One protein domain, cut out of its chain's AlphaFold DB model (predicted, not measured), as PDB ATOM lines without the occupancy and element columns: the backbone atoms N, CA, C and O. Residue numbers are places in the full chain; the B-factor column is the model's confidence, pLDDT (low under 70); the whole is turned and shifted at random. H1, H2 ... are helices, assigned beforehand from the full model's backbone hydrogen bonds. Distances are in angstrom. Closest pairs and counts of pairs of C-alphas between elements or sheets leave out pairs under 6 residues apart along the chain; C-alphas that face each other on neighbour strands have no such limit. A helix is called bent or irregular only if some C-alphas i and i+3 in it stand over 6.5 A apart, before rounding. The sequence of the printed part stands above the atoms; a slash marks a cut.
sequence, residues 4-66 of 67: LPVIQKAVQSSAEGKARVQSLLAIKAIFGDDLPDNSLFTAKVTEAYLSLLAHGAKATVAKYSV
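AT A GLANCE: This is residues 4 to 66 of the 67 residues of an uncharacterized protein of Escherichia coli (UniProt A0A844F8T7). Four helical segments follow one another in an open, curving row: a helical hairpin of H1 and H2 at one end, the long arm H4a crossing H2 in the middle, and the arm H4b folding back from the far end of H4a to make a V with it. The small H3 sits near the end of H2, in the stretch that leads round to H4a. The printed part has 63 residues with four named helices, H1, H2, H3 and H4 in that order, and no named strand; its class is all helix. It is only just compact, close to loose, with a radius of gyration of the C-alphas of 12.5 A, and it spans 32 by 24 by 17 A.

HOW THE PARTS SIT: H1, residues 4 to 12, and H2, residues 18 to 25, form a helical hairpin: they touch, with the closest C-alphas, those of Ala 10 and Ser 23, 5.4 A apart, and run opposite ways at a shallow tilt of 19 degrees. H3, residues 28 to 31, is close to H2 but not clearly touching; the closest C-alphas are those of Leu 25 and Phe 31, 6.2 A apart. H4, residues 39 to 65, was assigned as one helix by its hydrogen bonds but is bent: C-alphas 54 and 57 are 9.3 A apart, and its arms are H4a, residues 39 to 54, and H4b, residues 57 to 65. H2 and H4a touch, with the closest C-alphas, those of Lys 18 and Thr 46, 6.2 A apart, and run opposite ways at a steep tilt of 58 degrees. H4a, with residues 48 to 52 alone, only just touches H4b, with 3 pairs of C-alphas within 8 A; the closest are those of Leu 52 and Thr 60, 5.8 A apart. The two arms run opposite ways at a steep tilt of 48 degrees. The helix packing is mostly crossed, but only just: 1 of these 3 touching pairs is at a shallow tilt. H1 is apart from H4a and H4b, and H3 is apart from H1, H4a and H4b. In H1, H2, H4a and H4b every O i to N i+4 pair is within hydrogen-bond range; H3 is too short for such a pair, and its 1 pair of O i and N i+3 is not within range.

IN THESE COORDINATES: H1 begins at C-alpha 4, at (22.595, -42.808, 25.182), and is 12.0 A long from first to last C-alpha. H2 measures 10.7 A and H3 5.0 A. H4a begins at C-alpha 39, at (36.158, -52.093, 45.491), and measures 22.2 A. H4b measures 12.1 A and ends at C-alpha 65, at (49.665, -35.428, 36.208).

THE WHOLE: The two C-alphas farthest apart are those of Pro 5 and Val 66, at 36.4 A. The printed part has no cut. The links from H1 to H2 and from H2 to H3 are tight, the link from H3 to H4 is short, and no link is long. The mean pLDDT of the printed part is 96.9, and no printed residue is under 70.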
ATOM      1  N   LEU A   4      23.078 -44.084  24.647       97.75
ATOM      2  CA  LEU A   4      22.595 -42.808  25.182       97.75
ATOM      3  C   LEU A   4      21.323 -42.942  26.042       97.75
ATOM      4  O   LEU A   4      21.322 -42.370  27.133       97.75
ATOM      5  N   PRO A   5      20.280 -43.711  25.655       97.81
ATOM      6  CA  PRO A   5      19.089 -43.862  26.494       97.81
ATOM      7  C   PRO A   5      19.381 -44.525  27.849       97.81
ATOM      8  O   PRO A   5      18.821 -44.133  28.873       97.81
ATOM      9  N   VAL A   6      20.281 -45.513  27.879       97.50
ATOM     10  CA  VAL A   6      20.676 -46.229  29.103       97.50
ATOM     11  C   VAL A   6      21.488 -45.312  30.016       97.50
ATOM     12  O   VAL A   6      21.221 -45.240  31.216       97.50
ATOM     13  N   ILE A   7      22.429 -44.562  29.438       97.94
ATOM     14  CA  ILE A   7      23.257 -43.591  30.161       97.94
ATOM     15  C   ILE A   7      22.377 -42.482  30.748       97.94
ATOM     16  O   ILE A   7      22.483 -42.174  31.933       97.94
ATOM     17  N   GLN A   8      21.463 -41.915  29.954       98.19
ATOM     18  CA  GLN A   8      20.528 -40.889  30.421       98.19
ATOM     19  C   GLN A   8      19.661 -41.395  31.571       98.19
ATOM     20  O   GLN A   8      19.519 -40.692  32.568       98.19
ATOM     21  N   LYS A   9      19.135 -42.623  31.473       98.00
ATOM     22  CA  LYS A   9      18.360 -43.236  32.555       98.00
ATOM     23  C   LYS A   9      19.180 -43.340  33.842       98.00
ATOM     24  O   LYS A   9      18.697 -42.900  34.878       98.00
ATOM     25  N   ALA A  10      20.409 -43.855  33.773       97.50
ATOM     26  CA  ALA A  10      21.300 -43.971  34.932       97.50
ATOM     27  C   ALA A  10      21.611 -42.605  35.572       97.50
ATOM     28  O   ALA A  10      21.625 -42.464  36.794       97.50
ATOM     29  N   VAL A  11      21.817 -41.571  34.751       97.56
ATOM     30  CA  VAL A  11      22.041 -40.197  35.224       97.56
ATOM     31  C   VAL A  11      20.797 -39.639  35.918       97.56
ATOM     32  O   VAL A  11      20.902 -39.105  37.019       97.56
ATOM     33  N   GLN A  12      19.622 -39.779  35.301       98.00
ATOM     34  CA  GLN A  12      18.352 -39.258  35.818       98.00
ATOM     35  C   GLN A  12      17.895 -39.976  37.093       98.00
ATOM     36  O   GLN A  12      17.272 -39.359  37.951       98.00
ATOM     37  N   SER A  13      18.215 -41.264  37.238       97.31
ATOM     38  CA  SER A  13      17.858 -42.058  38.416       97.31
ATOM     39  C   SER A  13      18.840 -41.925  39.581       97.31
ATOM     40  O   SER A  13      18.686 -42.631  40.575       97.31
ATOM     41  N   SER A  14      19.867 -41.076  39.478       98.19
ATOM     42  CA  SER A  14      20.906 -40.957  40.503       98.19
ATOM     43  C   SER A  14      21.193 -39.511  40.893       98.19
ATOM     44  O   SER A  14      21.304 -38.610  40.058       98.19
ATOM     45  N   ALA A  15      21.369 -39.303  42.198       98.00
ATOM     46  CA  ALA A  15      21.898 -38.056  42.733       98.00
ATOM     47  C   ALA A  15      23.358 -37.844  42.301       98.00
ATOM     48  O   ALA A  15      24.094 -38.799  42.042       98.00
ATOM     49  N   GLU A  16      23.780 -36.581  42.254       97.44
ATOM     50  CA  GLU A  16      25.151 -36.209  41.911       97.44
ATOM     51  C   GLU A  16      26.172 -36.730  42.947       97.44
ATOM     52  O   GLU A  16      25.847 -36.963  44.113       97.44
ATOM     53  N   GLY A  17      27.422 -36.940  42.534       97.12
ATOM     54  CA  GLY A  17      28.489 -37.481  43.378       97.12
ATOM     55  C   GLY A  17      28.561 -39.011  43.353       97.12
ATOM     56  O   GLY A  17      28.570 -39.629  42.291       97.12
ATOM     57  N   LYS A  18      28.665 -39.649  44.526       97.38
ATOM     58  CA  LYS A  18      28.939 -41.099  44.623       97.38
ATOM     59  C   LYS A  18      27.839 -41.965  43.995       97.38
ATOM     60  O   LYS A  18      28.151 -42.943  43.323       97.38
ATOM     61  N   ALA A  19      26.572 -41.586  44.178       97.75
ATOM     62  CA  ALA A  19      25.435 -42.319  43.620       97.75
ATOM     63  C   ALA A  19      25.450 -42.315  42.081       97.75
ATOM     64  O   ALA A  19      25.161 -43.336  41.459       97.75
ATOM     65  N   ARG A  20      25.860 -41.197  41.463       98.38
ATOM     66  CA  ARG A  20      26.050 -41.101  40.011       98.38
ATOM     67  C   ARG A  20      27.104 -42.078  39.507       98.38
ATOM     68  O   ARG A  20      26.857 -42.782  38.532       98.38
ATOM     69  N   VAL A  21      28.254 -42.145  40.182       97.88
ATOM     70  CA  VAL A  21      29.331 -43.082  39.828       97.88
ATOM     71  C   VAL A  21      28.829 -44.522  39.898       97.88
ATOM     72  O   VAL A  21      28.982 -45.264  38.935       97.88
ATOM     73  N   GLN A  22      28.160 -44.898  40.990       97.00
ATOM     74  CA  GLN A  22      27.604 -46.245  41.158       97.00
ATOM     75  C   GLN A  22      26.582 -46.593  40.068       97.00
ATOM     76  O   GLN A  22      26.655 -47.665  39.474       97.00
ATOM     77  N   SER A  23      25.662 -45.675  39.756       97.81
ATOM     78  CA  SER A  23      24.637 -45.917  38.737       97.81
ATOM     79  C   SER A  23      25.214 -46.058  37.328       97.81
ATOM     80  O   SER A  23      24.667 -46.818  36.532       97.81
ATOM     81  N   LEU A  24      26.285 -45.329  37.003       98.00
ATOM     82  CA  LEU A  24      26.956 -45.432  35.706       98.00
ATOM     83  C   LEU A  24      27.810 -46.699  35.606       98.00
ATOM     84  O   LEU A  24      27.785 -47.360  34.571       98.00
ATOM     85  N   LEU A  25      28.517 -47.069  36.679       97.56
ATOM     86  CA  LEU A  25      29.300 -48.305  36.716       97.56
ATOM     87  C   LEU A  25      28.416 -49.551  36.593       97.56
ATOM     88  O   LEU A  25      28.828 -50.518  35.969       97.56
ATOM     89  N   ALA A  26      27.170 -49.508  37.070       96.56
ATOM     90  CA  ALA A  26      26.214 -50.607  36.920       96.56
ATOM     91  C   ALA A  26      25.796 -50.906  35.458       96.56
ATOM     92  O   ALA A  26      25.082 -51.882  35.208       96.56
ATOM     93  N   ILE A  27      26.214 -50.097  34.472       97.25
ATOM     94  CA  ILE A  27      25.957 -50.360  33.051       97.25
ATOM     95  C   ILE A  27      26.898 -51.471  32.560       97.25
ATOM     96  O   ILE A  27      27.973 -51.223  32.010       97.25
ATOM     97  N   LYS A  28      26.445 -52.718  32.704       95.62
ATOM     98  CA  LYS A  28      27.196 -53.934  32.340       95.62
ATOM     99  C   LYS A  28      27.675 -53.972  30.889       95.62
ATOM    100  O   LYS A  28      28.742 -54.495  30.603       95.62
ATOM    101  N   ALA A  29      26.917 -53.369  29.972       96.25
ATOM    102  CA  ALA A  29      27.303 -53.275  28.562       96.25
ATOM    103  C   ALA A  29      28.595 -52.463  28.328       96.25
ATOM    104  O   ALA A  29      29.175 -52.560  27.251       96.25
ATOM    105  N   ILE A  30      29.027 -51.660  29.309       96.50
ATOM    106  CA  ILE A  30      30.253 -50.851  29.257       96.50
ATOM    107  C   ILE A  30      31.320 -51.432  30.190       96.50
ATOM    108  O   ILE A  30      32.472 -51.564  29.791       96.50
ATOM    109  N   PHE A  31      30.940 -51.764  31.426       96.50
ATOM    110  CA  PHE A  31      31.889 -52.100  32.493       96.50
ATOM    111  C   PHE A  31      31.952 -53.591  32.846       96.50
ATOM    112  O   PHE A  31      32.710 -53.954  33.739       96.50
ATOM    113  N   GLY A  32      31.182 -54.447  32.169       95.81
ATOM    114  CA  GLY A  32      31.095 -55.866  32.506       95.81
ATOM    115  C   GLY A  32      30.443 -56.111  33.868       95.81
ATOM    116  O   GLY A  32      29.715 -55.265  34.394       95.81
ATOM    117  N   ASP A  33      30.691 -57.294  34.420       94.44
ATOM    118  CA  ASP A  33      30.185 -57.712  35.732       94.44
ATOM    119  C   ASP A  33      31.235 -57.566  36.847       94.44
ATOM    120  O   ASP A  33      30.884 -57.513  38.018       94.44
ATOM    121  N   ASP A  34      32.519 -57.480  36.501       95.50
ATOM    122  CA  ASP A  34      33.647 -57.536  37.432       95.50
ATOM    123  C   ASP A  34      34.045 -56.163  37.991       95.50
ATOM    124  O   ASP A  34      34.351 -56.028  39.178       95.50
ATOM    125  N   LEU A  35      34.034 -55.119  37.159       95.25
ATOM    126  CA  LEU A  35      34.440 -53.775  37.577       95.25
ATOM    127  C   LEU A  35      33.502 -53.114  38.603       95.25
ATOM    128  O   LEU A  35      34.024 -52.458  39.510       95.25
ATOM    129  N   PRO A  36      32.164 -53.255  38.528       94.00
ATOM    130  CA  PRO A  36      31.261 -52.685  39.533       94.00
ATOM    131  C   PRO A  36      31.464 -53.286  40.932       94.00
ATOM    132  O   PRO A  36      31.265 -52.585  41.923       94.00
ATOM    133  N   ASP A  37      31.912 -54.542  41.003       93.69
ATOM    134  CA  ASP A  37      32.174 -55.263  42.254       93.69
ATOM    135  C   ASP A  37      33.621 -55.082  42.753       93.69
ATOM    136  O   ASP A  37      33.950 -55.385  43.905       93.69
ATOM    137  N   ASN A  38      34.507 -54.528  41.923       97.38
ATOM    138  CA  ASN A  38      35.878 -54.232  42.307       97.38
ATOM    139  C   ASN A  38      35.941 -52.968  43.186       97.38
ATOM    140  O   ASN A  38      35.874 -51.826  42.719       97.38
ATOM    141  N   SER A  39      36.114 -53.171  44.494       95.81
ATOM    142  CA  SER A  39      36.158 -52.093  45.491       95.81
ATOM    143  C   SER A  39      37.294 -51.087  45.265       95.81
ATOM    144  O   SER A  39      37.109 -49.888  45.478       95.81
ATOM    145  N   LEU A  40      38.460 -51.538  44.789       97.62
ATOM    146  CA  LEU A  40      39.584 -50.653  44.478       97.62
ATOM    147  C   LEU A  40      39.257 -49.760  43.278       97.62
ATOM    148  O   LEU A  40      39.491 -48.550  43.320       97.62
ATOM    149  N   PHE A  41      38.697 -50.348  42.223       97.75
ATOM    150  CA  PHE A  41      38.303 -49.625  41.021       97.75
ATOM    151  C   PHE A  41      37.222 -48.585  41.329       97.75
ATOM    152  O   PHE A  41      37.413 -47.394  41.072       97.75
ATOM    153  N   THR A  42      36.122 -49.008  41.957       97.31
ATOM    154  CA  THR A  42      35.010 -48.119  42.325       97.31
ATOM    155  C   THR A  42      35.469 -46.975  43.232       97.31
ATOM    156  O   THR A  42      35.076 -45.825  43.014       97.31
ATOM    157  N   ALA A  43      36.362 -47.238  44.194       97.94
ATOM    158  CA  ALA A  43      36.943 -46.206  45.048       97.94
ATOM    159  C   ALA A  43      37.768 -45.186  44.248       97.94
ATOM    160  O   ALA A  43      37.603 -43.980  44.442       97.94
ATOM    161  N   LYS A  44      38.622 -45.644  43.322       98.19
ATOM    162  CA  LYS A  44      39.483 -44.760  42.519       98.19
ATOM    163  C   LYS A  44      38.695 -43.914  41.525       98.19
ATOM    164  O   LYS A  44      38.946 -42.714  41.422       98.19
ATOM    165  N   VAL A  45      37.702 -44.499  40.859       98.12
ATOM    166  CA  VAL A  45      36.796 -43.756  39.970       98.12
ATOM    167  C   VAL A  45      35.998 -42.722  40.764       98.12
ATOM    168  O   VAL A  45      35.885 -41.574  40.340       98.12
ATOM    169  N   THR A  46      35.509 -43.086  41.953       98.19
ATOM    170  CA  THR A  46      34.785 -42.153  42.828       98.19
ATOM    171  C   THR A  46      35.676 -40.997  43.296       98.19
ATOM    172  O   THR A  46      35.242 -39.848  43.260       98.19
ATOM    173  N   GLU A  47      36.923 -41.267  43.700       98.12
ATOM    174  CA  GLU A  47      37.907 -40.240  44.091       98.12
ATOM    175  C   GLU A  47      38.142 -39.235  42.952       98.12
ATOM    176  O   GLU A  47      38.086 -38.020  43.163       98.12
ATOM    177  N   ALA A  48      38.363 -39.736  41.734       98.25
ATOM    178  CA  ALA A  48      38.563 -38.900  40.556       98.25
ATOM    179  C   ALA A  48      37.314 -38.069  40.236       98.25
ATOM    180  O   ALA A  48      37.416 -36.860  40.035       98.25
ATOM    181  N   TYR A  49      36.132 -38.685  40.266       98.44
ATOM    182  CA  TYR A  49      34.871 -38.008  39.981       98.44
ATOM    183  C   TYR A  49      34.570 -36.876  40.970       98.44
ATOM    184  O   TYR A  49      34.232 -35.766  40.566       98.44
ATOM    185  N   LEU A  50      34.764 -37.110  42.271       98.25
ATOM    186  CA  LEU A  50      34.572 -36.070  43.284       98.25
ATOM    187  C   LEU A  50      35.584 -34.925  43.133       98.25
ATOM    188  O   LEU A  50      35.224 -33.769  43.343       98.25
ATOM    189  N   SER A  51      36.820 -35.221  42.715       98.00
ATOM    190  CA  SER A  51      37.794 -34.177  42.372       98.00
ATOM    191  C   SER A  51      37.310 -33.331  41.191       98.00
ATOM    192  O   SER A  51      37.399 -32.105  41.249       98.00
ATOM    193  N   LEU A  52      36.755 -33.962  40.149       98.38
ATOM    194  CA  LEU A  52      36.193 -33.254  38.995       98.38
ATOM    195  C   LEU A  52      35.035 -32.340  39.401       98.38
ATOM    196  O   LEU A  52      34.988 -31.202  38.943       98.38
ATOM    197  N   LEU A  53      34.144 -32.801  40.281       97.81
ATOM    198  CA  LEU A  53      33.038 -31.983  40.782       97.81
ATOM    199  C   LEU A  53      33.520 -30.796  41.623       97.81
ATOM    200  O   LEU A  53      33.008 -29.691  41.470       97.81
ATOM    201  N   ALA A  54      34.501 -31.008  42.503       97.94
ATOM    202  CA  ALA A  54      34.963 -29.980  43.433       97.94
ATOM    203  C   ALA A  54      35.894 -28.942  42.788       97.94
ATOM    204  O   ALA A  54      35.917 -27.784  43.203       97.94
ATOM    205  N   HIS A  55      36.697 -29.353  41.807       97.38
ATOM    206  CA  HIS A  55      37.800 -28.540  41.282       97.38
ATOM    207  C   HIS A  55      37.735 -28.322  39.766       97.38
ATOM    208  O   HIS A  55      38.547 -27.583  39.206       97.38
ATOM    209  N   GLY A  56      36.792 -28.966  39.079       97.56
ATOM    210  CA  GLY A  56      36.719 -28.971  37.625       97.56
ATOM    211  C   GLY A  56      37.799 -29.835  36.967       97.56
ATOM    212  O   GLY A  56      38.737 -30.339  37.599       97.56
ATOM    213  N   ALA A  57      37.667 -29.996  35.649       97.31
ATOM    214  CA  ALA A  57      38.530 -30.869  34.858       97.31
ATOM    215  C   ALA A  57      39.992 -30.401  34.834       97.31
ATOM    216  O   ALA A  57      40.888 -31.183  35.137       97.31
ATOM    217  N   LYS A  58      40.243 -29.118  34.537       97.69
ATOM    218  CA  LYS A  58      41.606 -28.578  34.377       97.69
ATOM    219  C   LYS A  58      42.469 -28.790  35.627       97.69
ATOM    220  O   LYS A  58      43.589 -29.281  35.520       97.69
ATOM    221  N   ALA A  59      41.947 -28.437  36.802       97.56
ATOM    222  CA  ALA A  59      42.687 -28.565  38.056       97.56
ATOM    223  C   ALA A  59      42.846 -30.031  38.485       97.56
ATOM    224  O   ALA A  59      43.912 -30.421  38.957       97.56
ATOM    225  N   THR A  60      41.817 -30.859  38.275       97.50
ATOM    226  CA  THR A  60      41.901 -32.295  38.573       97.50
ATOM    227  C   THR A  60      42.947 -32.983  37.706       97.50
ATOM    228  O   THR A  60      43.765 -33.721  38.242       97.50
ATOM    229  N   VAL A  61      42.989 -32.708  36.399       97.56
ATOM    230  CA  VAL A  61      44.023 -33.267  35.518       97.56
ATOM    231  C   VAL A  61      45.410 -32.875  36.018       97.56
ATOM    232  O   VAL A  61      46.211 -33.764  36.269       97.56
ATOM    233  N   ALA A  62      45.659 -31.586  36.283       96.81
ATOM    234  CA  ALA A  62      46.949 -31.126  36.802       96.81
ATOM    235  C   ALA A  62      47.364 -31.836  38.106       96.81
ATOM    236  O   ALA A  62      48.522 -32.215  38.259       96.81
ATOM    237  N   LYS A  63      46.414 -32.075  39.023       94.94
ATOM    238  CA  LYS A  63      46.646 -32.827  40.268       94.94
ATOM    239  C   LYS A  63      47.047 -34.285  40.018       94.94
ATOM    240  O   LYS A  63      47.830 -34.830  40.787       94.94
ATOM    241  N   TYR A  64      46.497 -34.925  38.989       94.44
ATOM    242  CA  TYR A  64      46.794 -36.323  38.655       94.44
ATOM    243  C   TYR A  64      48.032 -36.476  37.759       94.44
ATOM    244  O   TYR A  64      48.636 -37.538  37.760       94.44
ATOM    245  N   SER A  65      48.449 -35.429  37.041       91.50
ATOM    246  CA  SER A  65      49.665 -35.428  36.208       91.50
ATOM    247  C   SER A  65      50.973 -35.522  36.997       91.50
ATOM    248  O   SER A  65      52.007 -35.836  36.418       91.50
ATOM    249  N   VAL A  66      50.942 -35.193  38.288       84.25
ATOM    250  CA  VAL A  66      52.120 -35.120  39.171       84.25
ATOM    251  C   VAL A  66      52.123 -36.211  40.247       84.25
ATOM    252  O   VAL A  66      52.911 -36.132  41.188       84.25
TER     253      VAL A  66